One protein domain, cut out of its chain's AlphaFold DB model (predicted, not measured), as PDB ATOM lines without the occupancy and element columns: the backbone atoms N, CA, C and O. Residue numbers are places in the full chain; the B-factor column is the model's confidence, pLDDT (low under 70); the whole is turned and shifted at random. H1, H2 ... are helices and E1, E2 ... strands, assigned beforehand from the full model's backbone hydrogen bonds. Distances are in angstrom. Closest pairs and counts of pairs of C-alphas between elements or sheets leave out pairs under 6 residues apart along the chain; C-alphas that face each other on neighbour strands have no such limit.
ATOM      1  N   PRO A 720     124.613 149.848 133.583       65.31
ATOM      2  CA  PRO A 720     125.129 150.609 134.720       65.31
ATOM      3  C   PRO A 720     125.351 149.770 135.986       65.31
ATOM      4  O   PRO A 720     124.584 148.849 136.283       65.31
ATOM      5  N   LEU A 721     126.346 150.148 136.793       67.06
ATOM      6  CA  LEU A 721     126.475 149.697 138.185       67.06
ATOM      7  C   LEU A 721     125.156 149.928 138.942       67.06
ATOM      8  O   LEU A 721     124.557 150.995 138.828       67.06
ATOM      9  N   GLY A 722     124.691 148.924 139.688       67.06
ATOM     10  CA  GLY A 722     123.367 148.941 140.318       67.06
ATOM     11  C   GLY A 722     122.196 148.517 139.412       67.06
ATOM     12  O   GLY A 722     121.063 148.469 139.884       67.06
ATOM     13  N   SER A 723     122.420 148.170 138.137       78.12
ATOM     14  CA  SER A 723     121.353 147.637 137.267       78.12
ATOM     15  C   SER A 723     120.938 146.230 137.679       78.12
ATOM     16  O   SER A 723     121.798 145.394 137.963       78.12
ATOM     17  N   ILE A 724     119.634 145.953 137.650       80.62
ATOM     18  CA  ILE A 724     119.064 144.650 138.004       80.62
ATOM     19  C   ILE A 724     118.732 143.854 136.737       80.62
ATOM     20  O   ILE A 724     118.114 144.372 135.811       80.62
ATOM     21  N   VAL A 725     119.141 142.586 136.710       76.44
ATOM     22  CA  VAL A 725     119.047 141.662 135.574       76.44
ATOM     23  C   VAL A 725     118.468 140.330 136.057       76.44
ATOM     24  O   VAL A 725     118.858 139.821 137.107       76.44
ATOM     25  N   GLY A 726     117.526 139.757 135.307       73.62
ATOM     26  CA  GLY A 726     116.999 138.415 135.570       73.62
ATOM     27  C   GLY A 726     117.903 137.334 134.975       73.62
ATOM     28  O   GLY A 726     118.211 137.382 133.787       73.62
ATOM     29  N   PHE A 727     118.292 136.349 135.781       72.62
ATOM     30  CA  PHE A 727     119.019 135.150 135.355       72.62
ATOM     31  C   PHE A 727     118.144 133.898 135.552       72.62
ATOM     32  O   PHE A 727     117.324 133.877 136.477       72.62
ATOM     33  N   PRO A 728     118.313 132.833 134.740       74.94
ATOM     34  CA  PRO A 728     117.658 131.544 134.967       74.94
ATOM     35  C   PRO A 728     117.866 131.042 136.400       74.94
ATOM     36  O   PRO A 728     118.925 131.263 136.989       74.94
ATOM     37  N   LYS A 729     116.868 130.354 136.968       67.69
ATOM     38  CA  LYS A 729     116.890 129.902 138.373       67.69
ATOM     39  C   LYS A 729     118.110 129.035 138.735       67.69
ATOM     40  O   LYS A 729     118.547 129.066 139.882       67.69
ATOM     41  N   GLU A 730     118.654 128.316 137.755       70.31
ATOM     42  CA  GLU A 730     119.858 127.475 137.839       70.31
ATOM     43  C   GLU A 730     121.159 128.269 138.057       70.31
ATOM     44  O   GLU A 730     122.113 127.748 138.630       70.31
ATOM     45  N   ILE A 731     121.211 129.541 137.640       64.44
ATOM     46  CA  ILE A 731     122.383 130.402 137.826       64.44
ATOM     47  C   ILE A 731     122.360 130.977 139.246       64.44
ATOM     48  O   ILE A 731     121.593 131.887 139.573       64.44
ATOM     49  N   THR A 732     123.224 130.424 140.095       64.56
ATOM     50  CA  THR A 732     123.273 130.698 141.538       64.56
ATOM     51  C   THR A 732     124.319 131.725 141.966       64.56
ATOM     52  O   THR A 732     124.257 132.165 143.109       64.56
ATOM     53  N   ASN A 733     125.262 132.117 141.097       70.44
ATOM     54  CA  ASN A 733     126.241 133.180 141.375       70.44
ATOM     55  C   ASN A 733     126.848 133.779 140.077       70.44
ATOM     56  O   ASN A 733     127.947 133.389 139.673       70.44
ATOM     57  N   PRO A 734     126.143 134.682 139.367       72.12
ATOM     58  CA  PRO A 734     126.654 135.309 138.151       72.12
ATOM     59  C   PRO A 734     127.794 136.300 138.447       72.12
ATOM     60  O   PRO A 734     127.657 137.219 139.256       72.12
ATOM     61  N   ALA A 735     128.924 136.130 137.752       63.28
ATOM     62  CA  ALA A 735     130.162 136.856 138.023       63.28
ATOM     63  C   ALA A 735     129.987 138.387 137.983       63.28
ATOM     64  O   ALA A 735     129.649 138.993 136.963       63.28
ATOM     65  N   GLY A 736     130.267 139.024 139.118       70.38
ATOM     66  CA  GLY A 736     130.220 140.472 139.267       70.38
ATOM     67  C   GLY A 736     128.827 141.063 139.530       70.38
ATOM     68  O   GLY A 736     128.622 142.248 139.233       70.38
ATOM     69  N   PHE A 737     127.900 140.260 140.064       80.69
ATOM     70  CA  PHE A 737     126.554 140.641 140.506       80.69
ATOM     71  C   PHE A 737     126.254 140.110 141.929       80.69
ATOM     72  O   PHE A 737     126.915 139.189 142.397       80.69
ATOM     73  N   LEU A 738     125.241 140.668 142.608       84.69
ATOM     74  CA  LEU A 738     124.698 140.196 143.899       84.69
ATOM     75  C   LEU A 738     123.188 139.910 143.784       84.69
ATOM     76  O   LEU A 738     122.546 140.401 142.859       84.69
ATOM     77  N   LYS A 739     122.590 139.106 144.672       86.88
ATOM     78  CA  LYS A 739     121.192 138.657 144.512       86.88
ATOM     79  C   LYS A 739     120.175 139.699 144.992       86.88
ATOM     80  O   LYS A 739     120.335 140.284 146.054       86.88
ATOM     81  N   CYS A 740     119.096 139.917 144.242       82.75
ATOM     82  CA  CYS A 740     118.001 140.811 144.641       82.75
ATOM     83  C   CYS A 740     116.974 140.086 145.531       82.75
ATOM     84  O   CYS A 740     115.834 139.841 145.123       82.75
ATOM     85  N   ASP A 741     117.399 139.730 146.743       80.31
ATOM     86  CA  ASP A 741     116.605 139.015 147.751       80.31
ATOM     87  C   ASP A 741     116.313 139.813 149.039       80.31
ATOM     88  O   ASP A 741     115.525 139.353 149.863       80.31
ATOM     89  N   GLY A 742     116.878 141.014 149.205       79.50
ATOM     90  CA  GLY A 742     116.758 141.813 150.434       79.50
ATOM     91  C   GLY A 742     117.948 141.725 151.402       79.50
ATOM     92  O   GLY A 742     117.896 142.336 152.467       79.50
ATOM     93  N   SER A 743     119.006 140.976 151.071       83.75
ATOM     94  CA  SER A 743     120.203 140.804 151.916       83.75
ATOM     95  C   SER A 743     121.116 142.046 151.992       83.75
ATOM     96  O   SER A 743     120.877 143.055 151.328       83.75
ATOM     97  N   ILE A 744     122.154 141.996 152.841       86.50
ATOM     98  CA  ILE A 744     123.092 143.106 153.107       86.50
ATOM     99  C   ILE A 744     124.507 142.775 152.588       86.50
ATOM    100  O   ILE A 744     124.979 141.657 152.772       86.50
ATOM    101  N   PHE A 745     125.206 143.748 151.988       83.31
ATOM    102  CA  PHE A 745     126.569 143.614 151.446       83.31
ATOM    103  C   PHE A 745     127.613 144.517 152.137       83.31
ATOM    104  O   PHE A 745     127.290 145.523 152.767       83.31
ATOM    105  N   ALA A 746     128.901 144.176 152.018       77.44
ATOM    106  CA  ALA A 746     129.989 144.904 152.679       77.44
ATOM    107  C   ALA A 746     130.413 146.174 151.909       77.44
ATOM    108  O   ALA A 746     130.942 146.088 150.802       77.44
ATOM    109  N   GLN A 747     130.260 147.356 152.521       75.19
ATOM    110  CA  GLN A 747     130.616 148.645 151.905       75.19
ATOM    111  C   GLN A 747     132.084 148.714 151.447       75.19
ATOM    112  O   GLN A 747     132.349 149.222 150.363       75.19
ATOM    113  N   ALA A 748     133.032 148.209 152.243       67.75
ATOM    114  CA  ALA A 748     134.460 148.272 151.910       67.75
ATOM    115  C   ALA A 748     134.823 147.446 150.661       67.75
ATOM    116  O   ALA A 748     135.723 147.823 149.917       67.75
ATOM    117  N   SER A 749     134.105 146.346 150.412       65.56
ATOM    118  CA  SER A 749     134.307 145.472 149.248       65.56
ATOM    119  C   SER A 749     133.554 145.950 148.003       65.56
ATOM    120  O   SER A 749     133.954 145.625 146.889       65.56
ATOM    121  N   TYR A 750     132.478 146.724 148.183       70.44
ATOM    122  CA  TYR A 750     131.624 147.229 147.105       70.44
ATOM    123  C   TYR A 750     131.314 148.732 147.274       70.44
ATOM    124  O   TYR A 750     130.139 149.120 147.330       70.44
ATOM    125  N   PRO A 751     132.333 149.611 147.363       64.88
ATOM    126  CA  PRO A 751     132.132 151.018 147.713       64.88
ATOM    127  C   PRO A 751     131.313 151.772 146.662       64.88
ATOM    128  O   PRO A 751     130.558 152.679 147.005       64.88
ATOM    129  N   ASP A 752     131.416 151.384 145.391       62.94
ATOM    130  CA  ASP A 752     130.694 152.041 144.302       62.94
ATOM    131  C   ASP A 752     129.280 151.490 144.101       62.94
ATOM    132  O   ASP A 752     128.386 152.261 143.758       62.94
ATOM    133  N   LEU A 753     129.023 150.215 144.433       79.06
ATOM    134  CA  LEU A 753     127.648 149.721 144.569       79.06
ATOM    135  C   LEU A 753     126.949 150.396 145.754       79.06
ATOM    136  O   LEU A 753     125.805 150.807 145.616       79.06
ATOM    137  N   TYR A 754     127.632 150.569 146.891       77.50
ATOM    138  CA  TYR A 754     127.087 151.276 148.055       77.50
ATOM    139  C   TYR A 754     126.664 152.710 147.708       77.50
ATOM    140  O   TYR A 754     125.548 153.120 148.030       77.50
ATOM    141  N   LYS A 755     127.506 153.449 146.968       72.69
ATOM    142  CA  LYS A 755     127.156 154.775 146.429       72.69
ATOM    143  C   LYS A 755     125.984 154.698 145.442       72.69
ATOM    144  O   LYS A 755     125.037 155.468 145.577       72.69
ATOM    145  N   ALA A 756     126.019 153.773 144.477       72.75
ATOM    146  CA  ALA A 756     124.971 153.610 143.460       72.75
ATOM    147  C   ALA A 756     123.603 153.230 144.064       72.75
ATOM    148  O   ALA A 756     122.568 153.674 143.574       72.75
ATOM    149  N   MET A 757     123.605 152.483 145.170       76.88
ATOM    150  CA  MET A 757     122.432 152.112 145.971       76.88
ATOM    151  C   MET A 757     121.966 153.218 146.938       76.88
ATOM    152  O   MET A 757     121.074 152.993 147.757       76.88
ATOM    153  N   GLY A 758     122.543 154.422 146.858       79.69
ATOM    154  CA  GLY A 758     122.149 155.570 147.676       79.69
ATOM    155  C   GLY A 758     122.626 155.477 149.124       79.69
ATOM    156  O   GLY A 758     121.863 155.783 150.038       79.69
ATOM    157  N   ASN A 759     123.870 155.031 149.333       82.88
ATOM    158  CA  ASN A 759     124.473 154.753 150.642       82.88
ATOM    159  C   ASN A 759     123.686 153.720 151.465       82.88
ATOM    160  O   ASN A 759     123.622 153.793 152.690       82.88
ATOM    161  N   LYS A 760     123.078 152.749 150.777       80.00
ATOM    162  CA  LYS A 760     122.435 151.587 151.390       80.00
ATOM    163  C   LYS A 760     123.265 150.353 151.096       80.00
ATOM    164  O   LYS A 760     123.647 150.100 149.956       80.00
ATOM    165  N   ASN A 761     123.499 149.567 152.135       86.25
ATOM    166  CA  ASN A 761     124.115 148.253 152.037       86.25
ATOM    167  C   ASN A 761     123.082 147.125 151.853       86.25
ATOM    168  O   ASN A 761     123.483 145.974 151.781       86.25
ATOM    169  N   THR A 762     121.781 147.422 151.762       88.44
ATOM    170  CA  THR A 762     120.706 146.430 151.558       88.44
ATOM    171  C   THR A 762     120.284 146.342 150.089       88.44
ATOM    172  O   THR A 762     120.126 147.364 149.419       88.44
ATOM    173  N   LEU A 763     120.075 145.124 149.591       87.50
ATOM    174  CA  LEU A 763     119.691 144.827 148.210       87.50
ATOM    175  C   LEU A 763     118.159 144.891 148.005       87.50
ATOM    176  O   LEU A 763     117.407 144.729 148.965       87.50
ATOM    177  N   PRO A 764     117.653 145.124 146.777       80.69
ATOM    178  CA  PRO A 764     116.213 145.092 146.490       80.69
ATOM    179  C   PRO A 764     115.647 143.669 146.598       80.69
ATOM    180  O   PRO A 764     116.380 142.715 146.372       80.69
ATOM    181  N   ASN A 765     114.345 143.510 146.855       80.06
ATOM    182  CA  ASN A 765     113.651 142.213 146.801       80.06
ATOM    183  C   ASN A 765     112.608 142.234 145.669       80.06
ATOM    184  O   ASN A 765     111.639 142.986 145.747       80.06
ATOM    185  N   LEU A 766     112.813 141.432 144.615       70.75
ATOM    186  CA  LEU A 766     111.986 141.444 143.390       70.75
ATOM    187  C   LEU A 766     111.176 140.156 143.155       70.75
ATOM    188  O   LEU A 766     110.906 139.777 142.019       70.75
ATOM    189  N   ASN A 767     110.751 139.465 144.213       65.31
ATOM    190  CA  ASN A 767     110.025 138.192 144.083       65.31
ATOM    191  C   ASN A 767     108.496 138.326 143.832       65.31
ATOM    192  O   ASN A 767     107.770 137.336 143.908       65.31
ATOM    193  N   GLY A 768     107.995 139.529 143.525       58.81
ATOM    194  CA  GLY A 768     106.589 139.933 143.714       58.81
ATOM    195  C   GLY A 768     105.518 139.516 142.689       58.81
ATOM    196  O   GLY A 768     104.375 139.920 142.860       58.81
ATOM    197  N   GLU A 769     105.818 138.739 141.641       66.25
ATOM    198  CA  GLU A 769     104.827 138.382 140.591       66.25
ATOM    199  C   GLU A 769     103.855 137.240 140.974       66.25
ATOM    200  O   GLU A 769     103.024 136.806 140.173       66.25
ATOM    201  N   ILE A 770     103.976 136.710 142.188       81.00
ATOM    202  CA  ILE A 770     103.218 135.554 142.670       81.00
ATOM    203  C   ILE A 770     101.790 135.998 143.043       81.00
ATOM    204  O   ILE A 770     101.616 136.921 143.831       81.00
ATOM    205  N   GLY A 771     100.764 135.342 142.483       79.62
ATOM    206  CA  GLY A 771      99.340 135.673 142.682       79.62
ATOM    207  C   GLY A 771      98.568 136.130 141.436       79.62
ATOM    208  O   GLY A 771      97.346 136.249 141.496       79.62
ATOM    209  N   GLN A 772      99.233 136.357 140.298       86.25
ATOM    210  CA  GLN A 772      98.586 136.765 139.040       86.25
ATOM    211  C   GLN A 772      97.710 135.650 138.436       86.25
ATOM    212  O   GLN A 772      98.143 134.504 138.417       86.25
ATOM    213  N   VAL A 773      96.539 135.980 137.873       87.88
ATOM    214  CA  VAL A 773      95.614 135.030 137.207       87.88
ATOM    215  C   VAL A 773      95.567 135.263 135.689       87.88
ATOM    216  O   VAL A 773      95.533 136.415 135.258       87.88
ATOM    217  N   ALA A 774      95.540 134.197 134.878       89.50
ATOM    218  CA  ALA A 774      95.496 134.268 133.410       89.50
ATOM    219  C   ALA A 774      94.723 133.093 132.752       89.50
ATOM    220  O   ALA A 774      94.715 131.991 133.310       89.50
ATOM    221  N   PRO A 775      94.088 133.295 131.574       87.94
ATOM    222  CA  PRO A 775      93.491 132.229 130.762       87.94
ATOM    223  C   PRO A 775      94.538 131.432 129.978       87.94
ATOM    224  O   PRO A 775      95.533 131.983 129.512       87.94
ATOM    225  N   PHE A 776      94.254 130.151 129.744       89.88
ATOM    226  CA  PHE A 776      95.057 129.249 128.925       89.88
ATOM    227  C   PHE A 776      94.176 128.457 127.949       89.88
ATOM    228  O   PHE A 776      93.148 127.886 128.316       89.88
ATOM    229  N   ALA A 777      94.637 128.383 126.698       85.62
ATOM    230  CA  ALA A 777      94.022 127.628 125.602       85.62
ATOM    231  C   ALA A 777      94.507 126.166 125.509       85.62
ATOM    232  O   ALA A 777      94.315 125.505 124.491       85.62
ATOM    233  N   VAL A 778      95.208 125.681 126.537       85.12
ATOM    234  CA  VAL A 778      95.953 124.415 126.536       85.12
ATOM    235  C   VAL A 778      95.756 123.677 127.856       85.12
ATOM    236  O   VAL A 778      95.622 124.304 128.899       85.12
ATOM    237  N   ASN A 779      95.788 122.344 127.830       82.81
ATOM    238  CA  ASN A 779      95.590 121.522 129.033       82.81
ATOM    239  C   ASN A 779      96.854 121.379 129.907       82.81
ATOM    240  O   ASN A 779      96.752 120.991 131.072       82.81
ATOM    241  N   ASN A 780      98.028 121.734 129.373       84.06
ATOM    242  CA  ASN A 780      99.313 121.692 130.073       84.06
ATOM    243  C   ASN A 780      99.735 123.108 130.484       84.06
ATOM    244  O   ASN A 780      99.799 123.998 129.637       84.06
ATOM    245  N   LEU A 781     100.042 123.313 131.767       84.88
ATOM    246  CA  LEU A 781     100.479 124.613 132.280       84.88
ATOM    247  C   LEU A 781     101.991 124.834 132.137       84.88
ATOM    248  O   LEU A 781     102.756 123.881 132.300       84.88
ATOM    249  N   PRO A 782     102.435 126.088 131.923       81.81
ATOM    250  CA  PRO A 782     103.827 126.468 132.123       81.81
ATOM    251  C   PRO A 782     104.265 126.265 133.576       81.81
ATOM    252  O   PRO A 782     103.461 126.365 134.509       81.81
ATOM    253  N   GLU A 783     105.561 126.040 133.774       78.69
ATOM    254  CA  GLU A 783     106.132 125.880 135.110       78.69
ATOM    255  C   GLU A 783     105.857 127.110 135.993       78.69
ATOM    256  O   GLU A 783     105.913 128.260 135.551       78.69
ATOM    257  N   GLY A 784     105.525 126.855 137.259       79.88
ATOM    258  CA  GLY A 784     105.189 127.891 138.232       79.88
ATOM    259  C   GLY A 784     103.758 128.425 138.160       79.88
ATOM    260  O   GLY A 784     103.443 129.340 138.916       79.88
ATOM    261  N   TRP A 785     102.879 127.844 137.335       88.12
ATOM    262  CA  TRP A 785     101.436 128.127 137.330       88.12
ATOM    263  C   TRP A 785     100.610 126.941 137.851       88.12
ATOM    264  O   TRP A 785     101.001 125.781 137.724       88.12
ATOM    265  N   ILE A 786      99.445 127.229 138.437       91.75
ATOM    266  CA  ILE A 786      98.499 126.245 138.993       91.75
ATOM    267  C   ILE A 786      97.090 126.585 138.505       91.75
ATOM    268  O   ILE A 786      96.696 127.745 138.565       91.75
ATOM    269  N   TRP A 787      96.303 125.603 138.059       93.25
ATOM    270  CA  TRP A 787      94.911 125.836 137.655       93.25
ATOM    271  C   TRP A 787      94.102 126.483 138.791       93.25
ATOM    272  O   TRP A 787      94.172 126.046 139.938       93.25
ATOM    273  N   PHE A 788      93.331 127.523 138.476       92.25
ATOM    274  CA  PHE A 788      92.681 128.385 139.465       92.25
ATOM    275  C   PHE A 788      91.679 127.600 140.324       92.25
ATOM    276  O   PHE A 788      91.712 127.668 141.549       92.25
ATOM    277  N   ASP A 789      90.893 126.728 139.695       91.69
ATOM    278  CA  ASP A 789      89.921 125.870 140.385       91.69
ATOM    279  C   ASP A 789      90.564 124.725 141.203       91.69
ATOM    280  O   ASP A 789      89.868 124.010 141.925       91.69
ATOM    281  N   GLU A 790      91.891 124.565 141.121       92.94
ATOM    282  CA  GLU A 790      92.703 123.603 141.883       92.94
ATOM    283  C   GLU A 790      93.501 124.278 143.025       92.94
ATOM    284  O   GLU A 790      94.217 123.601 143.767       92.94
ATOM    285  N   ILE A 791      93.374 125.602 143.209       92.69
ATOM    286  CA  ILE A 791      94.103 126.382 144.230       92.69
ATOM    287  C   ILE A 791      93.974 125.772 145.629       92.69
ATOM    288  O   ILE A 791      94.979 125.595 146.319       92.69
ATOM    289  N   SER A 792      92.754 125.414 146.034       87.25
ATOM    290  CA  SER A 792      92.453 124.913 147.379       87.25
ATOM    291  C   SER A 792      93.047 123.535 147.690       87.25
ATOM    292  O   SER A 792      93.120 123.169 148.861       87.25
ATOM    293  N   SER A 793      93.505 122.786 146.678       89.12
ATOM    294  CA  SER A 793      94.151 121.478 146.849       89.12
ATOM    295  C   SER A 793      95.669 121.511 146.628       89.12
ATOM    296  O   SER A 793      96.401 120.777 147.300       89.12
ATOM    297  N   LYS A 794      96.158 122.365 145.716       89.12
ATOM    298  CA  LYS A 794      97.578 122.425 145.318       89.12
ATOM    299  C   LYS A 794      98.400 123.500 146.033       89.12
ATOM    300  O   LYS A 794      99.597 123.293 146.239       89.12
ATOM    301  N   VAL A 795      97.808 124.625 146.440       92.19
ATOM    302  CA  VAL A 795      98.552 125.697 147.124       92.19
ATOM    303  C   VAL A 795      98.744 125.337 148.599       92.19
ATOM    304  O   VAL A 795      97.789 125.237 149.363       92.19
ATOM    305  N   LYS A 796     100.001 125.160 149.014       89.06
ATOM    306  CA  LYS A 796     100.403 124.867 150.399       89.06
ATOM    307  C   LYS A 796     101.589 125.736 150.794       89.06
ATOM    308  O   LYS A 796     102.451 125.997 149.956       89.06
ATOM    309  N   GLN A 797     101.677 126.104 152.071       85.00
ATOM    310  CA  GLN A 797     102.766 126.930 152.608       85.00
ATOM    311  C   GLN A 797     104.167 126.344 152.344       85.00
ATOM    312  O   GLN A 797     105.110 127.097 152.142       85.00
ATOM    313  N   THR A 798     104.310 125.015 152.292       80.88
ATOM    314  CA  THR A 798     105.591 124.335 152.024       80.88
ATOM    315  C   THR A 798     106.065 124.453 150.575       80.88
ATOM    316  O   THR A 798     107.263 124.520 150.329       80.88
ATOM    317  N   ASN A 799     105.136 124.467 149.614       78.19
ATOM    318  CA  ASN A 799     105.454 124.356 148.184       78.19
ATOM    319  C   ASN A 799     105.349 125.714 147.475       78.19
ATOM    320  O   ASN A 799     106.094 125.995 146.540       78.19
ATOM    321  N   HIS A 800     104.423 126.558 147.936       87.19
ATOM    322  CA  HIS A 800     104.111 127.870 147.373       87.19
ATOM    323  C   HIS A 800     103.941 128.901 148.508       87.19
ATOM    324  O   HIS A 800     102.847 129.450 148.669       87.19
ATOM    325  N   PRO A 801     104.987 129.147 149.329       82.19
ATOM    326  CA  PRO A 801     104.896 129.932 150.566       82.19
ATOM    327  C   PRO A 801     104.305 131.331 150.360       82.19
ATOM    328  O   PRO A 801     103.382 131.716 151.078       82.19
ATOM    329  N   GLU A 802     104.777 132.066 149.349       81.31
ATOM    330  CA  GLU A 802     104.285 133.420 149.067       81.31
ATOM    331  C   GLU A 802     102.846 133.429 148.536       81.31
ATOM    332  O   GLU A 802     102.029 134.215 149.015       81.31
ATOM    333  N   LEU A 803     102.486 132.525 147.613       88.50
ATOM    334  CA  LEU A 803     101.113 132.462 147.095       88.50
ATOM    335  C   LEU A 803     100.116 132.112 148.204       88.50
ATOM    336  O   LEU A 803      99.048 132.715 148.303       88.50
ATOM    337  N   TYR A 804     100.484 131.147 149.049       91.12
ATOM    338  CA  TYR A 804      99.686 130.738 150.197       91.12
ATOM    339  C   TYR A 804      99.425 131.927 151.133       91.12
ATOM    340  O   TYR A 804      98.275 132.209 151.467       91.12
ATOM    341  N   ARG A 805     100.476 132.681 151.487       90.94
ATOM    342  CA  ARG A 805     100.379 133.881 152.333       90.94
ATOM    343  C   ARG A 805      99.428 134.933 151.745       90.94
ATOM    344  O   ARG A 805      98.623 135.499 152.481       90.94
ATOM    345  N   LEU A 806      99.502 135.181 150.436       88.62
ATOM    346  CA  LEU A 806      98.684 136.188 149.750       88.62
ATOM    347  C   LEU A 806      97.199 135.803 149.665       88.62
ATOM    348  O   LEU A 806      96.331 136.625 149.958       88.62
ATOM    349  N   LEU A 807      96.884 134.555 149.309       90.88
ATOM    350  CA  LEU A 807      95.491 134.116 149.151       90.88
ATOM    351  C   LEU A 807      94.739 134.018 150.484       90.88
ATOM    352  O   LEU A 807      93.559 134.368 150.545       90.88
ATOM    353  N   ILE A 808      95.421 133.596 151.557       93.44
ATOM    354  CA  ILE A 808      94.856 133.608 152.914       93.44
ATOM    355  C   ILE A 808      94.521 135.043 153.349       93.44
ATOM    356  O   ILE A 808      93.457 135.258 153.923       93.44
ATOM    357  N   ALA A 809      95.362 136.030 153.025       90.31
ATOM    358  CA  ALA A 809      95.087 137.431 153.350       90.31
ATOM    359  C   ALA A 809      93.859 137.997 152.606       90.31
ATOM    360  O   ALA A 809      93.101 138.765 153.193       90.31
ATOM    361  N   GLN A 810      93.634 137.608 151.345       89.00
ATOM    362  CA  GLN A 810      92.534 138.142 150.526       89.00
ATOM    363  C   GLN A 810      91.167 137.495 150.815       89.00
ATOM    364  O   GLN A 810      90.156 138.194 150.839       89.00
ATOM    365  N   TYR A 811      91.115 136.172 151.003       89.56
ATOM    366  CA  TYR A 811      89.852 135.420 151.129       89.56
ATOM    367  C   TYR A 811      89.632 134.820 152.532       89.56
ATOM    368  O   TYR A 811      88.620 134.162 152.783       89.56
ATOM    369  N   GLY A 812      90.577 135.005 153.460       89.94
ATOM    370  CA  GLY A 812      90.578 134.427 154.810       89.94
ATOM    371  C   GLY A 812      90.913 132.930 154.856       89.94
ATOM    372  O   GLY A 812      91.521 132.458 155.813       89.94
ATOM    373  N   SER A 813      90.551 132.167 153.821       91.69
ATOM    374  CA  SER A 813      90.955 130.772 153.634       91.69
ATOM    375  C   SER A 813      90.941 130.383 152.153       91.69
ATOM    376  O   SER A 813      90.170 130.933 151.366       91.69
ATOM    377  N   LEU A 814      91.744 129.385 151.763       90.19
ATOM    378  CA  LEU A 814      91.762 128.891 150.374       90.19
ATOM    379  C   LEU A 814      90.418 128.286 149.929       90.19
ATOM    380  O   LEU A 814      90.135 128.236 148.737       90.19
ATOM    381  N   ALA A 815      89.577 127.845 150.871       88.94
ATOM    382  CA  ALA A 815      88.250 127.299 150.584       88.94
ATOM    383  C   ALA A 815      87.218 128.371 150.178       88.94
ATOM    384  O   ALA A 815      86.197 128.030 149.590       88.94
ATOM    385  N   LYS A 816      87.475 129.652 150.483       89.00
ATOM    386  CA  LYS A 816      86.623 130.791 150.097       89.00
ATOM    387  C   LYS A 816      87.015 131.427 148.759       89.00
ATOM    388  O   LYS A 816      86.369 132.382 148.339       89.00
ATOM    389  N   VAL A 817      88.048 130.914 148.085       91.12
ATOM    390  CA  VAL A 817      88.391 131.331 146.719       91.12
ATOM    391  C   VAL A 817      87.293 130.811 145.774       91.12
ATOM    392  O   VAL A 817      87.073 129.598 145.732       91.12
ATOM    393  N   PRO A 818      86.572 131.683 145.044       87.94
ATOM    394  CA  PRO A 818      85.505 131.255 144.141       87.94
ATOM    395  C   PRO A 818      86.080 130.481 142.951       87.94
ATOM    396  O   PRO A 818      87.191 130.755 142.509       87.94
ATOM    397  N   LYS A 819      85.315 129.531 142.405       89.31
ATOM    398  CA  LYS A 819      85.692 128.820 141.174       89.31
ATOM    399  C   LYS A 819      85.271 129.602 139.934       89.31
ATOM    400  O   LYS A 819      84.213 130.232 139.935       89.31
ATOM    401  N   LEU A 820      86.075 129.512 138.880       86.69
ATOM    402  CA  LEU A 820      85.796 130.115 137.581       86.69
ATOM    403  C   LEU A 820      84.913 129.198 136.725       86.69
ATOM    404  O   LEU A 820      83.866 129.655 136.272       86.69
ATOM    405  N   GLY A 821      85.254 127.910 136.575       85.00
ATOM    406  CA  GLY A 821      84.449 126.964 135.786       85.00
ATOM    407  C   GLY A 821      84.109 127.495 134.383       85.00
ATOM    408  O   GLY A 821      84.962 128.082 133.721       85.00
ATOM    409  N   ASP A 822      82.849 127.347 133.967       81.81
ATOM    410  CA  ASP A 822      82.354 127.774 132.646       81.81
ATOM    411  C   ASP A 822      81.873 129.244 132.597       81.81
ATOM    412  O   ASP A 822      81.059 129.613 131.751       81.81
ATOM    413  N   ARG A 823      82.323 130.101 133.527       87.12
ATOM    414  CA  ARG A 823      81.829 131.484 133.670       87.12
ATOM    415  C   ARG A 823      82.653 132.502 132.880       87.12
ATOM    416  O   ARG A 823      83.875 132.403 132.773       87.12
ATOM    417  N   PHE A 824      81.995 133.567 132.418       86.88
ATOM    418  CA  PHE A 824      82.689 134.741 131.885       86.88
ATOM    419  C   PHE A 824      83.302 135.601 132.996       86.88
ATOM    420  O   PHE A 824      82.700 135.824 134.046       86.88
ATOM    421  N   ILE A 825      84.492 136.145 132.728       87.50
ATOM    422  CA  ILE A 825      85.154 137.123 133.595       87.50
ATOM    423  C   ILE A 825      84.826 138.533 133.111       87.50
ATOM    424  O   ILE A 825      84.926 138.843 131.924       87.50
ATOM    425  N   ARG A 826      84.504 139.413 134.059       83.81
ATOM    426  CA  ARG A 826      84.329 140.851 133.847       83.81
ATOM    427  C   ARG A 826      85.215 141.646 134.799       83.81
ATOM    428  O   ARG A 826      85.595 141.154 135.860       83.81
ATOM    429  N   ALA A 898      85.978 128.746 125.016       86.56
ATOM    430  CA  ALA A 898      86.223 128.226 126.356       86.56
ATOM    431  C   ALA A 898      87.733 128.156 126.640       86.56
ATOM    432  O   ALA A 898      88.494 127.605 125.843       86.56
ATOM    433  N   PHE A 899      88.153 128.681 127.792       87.19
ATOM    434  CA  PHE A 899      89.532 128.626 128.286       87.19
ATOM    435  C   PHE A 899      89.546 128.238 129.762       87.19
ATOM    436  O   PHE A 899      88.679 128.658 130.523       87.19
ATOM    437  N   LYS A 900      90.573 127.493 130.186       88.69
ATOM    438  CA  LYS A 900      90.807 127.193 131.606       88.69
ATOM    439  C   LYS A 900      91.744 128.259 132.183       88.69
ATOM    440  O   LYS A 900      92.678 128.688 131.511       88.69
ATOM    441  N   PHE A 901      91.512 128.713 133.413       91.31
ATOM    442  CA  PHE A 901      92.291 129.794 134.039       91.31
ATOM    443  C   PHE A 901      93.247 129.270 135.113       91.31
ATOM    444  O   PHE A 901      92.904 128.335 135.837       91.31
ATOM    445  N   ALA A 902      94.424 129.883 135.254       91.94
ATOM    446  CA  ALA A 902      95.456 129.514 136.228       91.94
ATOM    447  C   ALA A 902      96.049 130.725 136.963       91.94
ATOM    448  O   ALA A 902      95.973 131.849 136.472       91.94
ATOM    449  N   ILE A 903      96.655 130.476 138.127       91.00
ATOM    450  CA  ILE A 903      97.343 131.448 138.983       91.00
ATOM    451  C   ILE A 903      98.856 131.188 139.039       91.00
ATOM    452  O   ILE A 903      99.292 130.035 139.054       91.00
ATOM    453  N   LYS A 904      99.666 132.248 139.109       89.75
ATOM    454  CA  LYS A 904     101.125 132.166 139.244       89.75
ATOM    455  C   LYS A 904     101.533 131.901 140.692       89.75
ATOM    456  O   LYS A 904     101.187 132.665 141.591       89.75
ATOM    457  N   ALA A 905     102.288 130.832 140.904       85.31
ATOM    458  CA  ALA A 905     102.666 130.294 142.207       85.31
ATOM    459  C   ALA A 905     104.175 130.354 142.504       85.31
ATOM    460  O   ALA A 905     104.550 130.370 143.678       85.31
ATOM    461  N   THR A 906     105.038 130.401 141.482       79.44
ATOM    462  CA  THR A 906     106.497 130.603 141.613       79.44
ATOM    463  C   THR A 906     107.075 131.384 140.422       79.44
ATOM    464  O   THR A 906     106.435 131.519 139.379       79.44
ATOM    465  N   ASN A 907     108.302 131.900 140.573       72.06
ATOM    466  CA  ASN A 907     109.041 132.603 139.515       72.06
ATOM    467  C   ASN A 907     110.102 131.688 138.873       72.06
ATOM    468  O   ASN A 907     110.748 130.898 139.565       72.06
ATOM    469  N   ALA A 908     110.305 131.829 137.557       65.38
ATOM    470  CA  ALA A 908     111.259 131.034 136.768       65.38
ATOM    471  C   ALA A 908     112.689 131.622 136.714       65.38
ATOM    472  O   ALA A 908     113.633 130.943 136.309       65.38
ATOM    473  N   VAL A 909     112.865 132.881 137.129       68.81
ATOM    474  CA  VAL A 909     114.144 133.611 137.121       68.81
ATOM    475  C   VAL A 909     114.453 134.198 138.498       68.81
ATOM    476  O   VAL A 909     113.550 134.611 139.224       68.81
ATOM    477  N   ASN A 910     115.740 134.247 138.846       74.44
ATOM    478  CA  ASN A 910     116.261 135.004 139.985       74.44
ATOM    479  C   ASN A 910     116.732 136.378 139.483       74.44
ATOM    480  O   ASN A 910     117.435 136.447 138.477       74.44
ATOM    481  N   TYR A 911     116.424 137.461 140.194       83.06
ATOM    482  CA  TYR A 911     116.953 138.792 139.872       83.06
ATOM    483  C   TYR A 911     118.279 139.061 140.600       83.06
ATOM    484  O   TYR A 911     118.444 138.693 141.765       83.06
ATOM    485  N   TRP A 912     119.216 139.717 139.914       85.94
ATOM    486  CA  TRP A 912     120.583 139.990 140.366       85.94
ATOM    487  C   TRP A 912     121.015 141.414 139.990       85.94
ATOM    488  O   TRP A 912     120.702 141.880 138.900       85.94
ATOM    489  N   ILE A 913     121.761 142.103 140.854       85.25
ATOM    490  CA  ILE A 913     122.202 143.494 140.684       85.25
ATOM    491  C   ILE A 913     123.695 143.597 140.354       85.25
ATOM    492  O   ILE A 913     124.514 142.913 140.966       85.25
ATOM    493  N   LYS A 914     124.075 144.447 139.392       83.12
ATOM    494  CA  LYS A 914     125.469 144.616 138.943       83.12
ATOM    495  C   LYS A 914     126.329 145.277 140.025       83.12
ATOM    496  O   LYS A 914     126.084 146.429 140.372       83.12
ATOM    497  N   ALA A 915     127.364 144.578 140.496       73.12
ATOM    498  CA  ALA A 915     128.129 144.954 141.692       73.12
ATOM    499  C   ALA A 915     129.553 145.496 141.441       73.12
ATOM    500  O   ALA A 915     130.116 146.125 142.333       73.12
ATOM    501  N   TYR A 916     130.123 145.296 140.244       64.31
ATOM    502  CA  TYR A 916     131.479 145.757 139.885       64.31
ATOM    503  C   TYR A 916     131.529 146.434 138.509       64.31
ATOM    504  O   TYR A 916     130.905 145.945 137.564       64.31
ATOM    505  N   GLY A 917     132.335 147.496 138.405       50.38
ATOM    506  CA  GLY A 917     132.938 147.982 137.159       50.38
ATOM    507  C   GLY A 917     134.370 147.450 136.997       50.38
ATOM    508  O   GLY A 917     134.842 146.688 137.837       50.38
TER     509      GLY A 917
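What this domain is: This is residues 720 to 826 and 898 to 917 of the 1063 residues of the protein "Tail collar domain" of Volucribacter psittacicida (UniProt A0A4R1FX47). What shape? Little is regular: two lobes stand end to end, antiparallel sheet E1-E6-E2 with H1 and antiparallel sheet E3-E5-E4 with H2 and H3. What parts? The printed part has 127 residues, 50 in E1 E2 H1 E3 E4 H2 H3 E5 E6, and is mixed. It is loose, radius of gyration of the C-alphas 18.8 A, spanning 58 by 30 by 28 A.

How they stand to each other: Which strands pair? E1, residues 724 to 728, is antiparallel to E6, residues 909 to 914; N 725 and O 912 are 2.8 A apart. Which helix is on a sheet? H2, residues 788 to 794, is on the second sheet; 1 of 3 O i to N i+4 pairs and 3 of 4 O i to N i+3 pairs are within hydrogen-bond range.

Where its parts are: Where does E1 begin? C-alpha 724 is at (119.064, 144.650, 138.004). Where does E6 end? C-alpha 914 is at (125.469, 144.616, 138.943).

The domain as a whole: Where is the cut? C-alphas 826 and 898, 14.8 A apart, stand across it. Is confidence low? At 18 residues pLDDT is under 70.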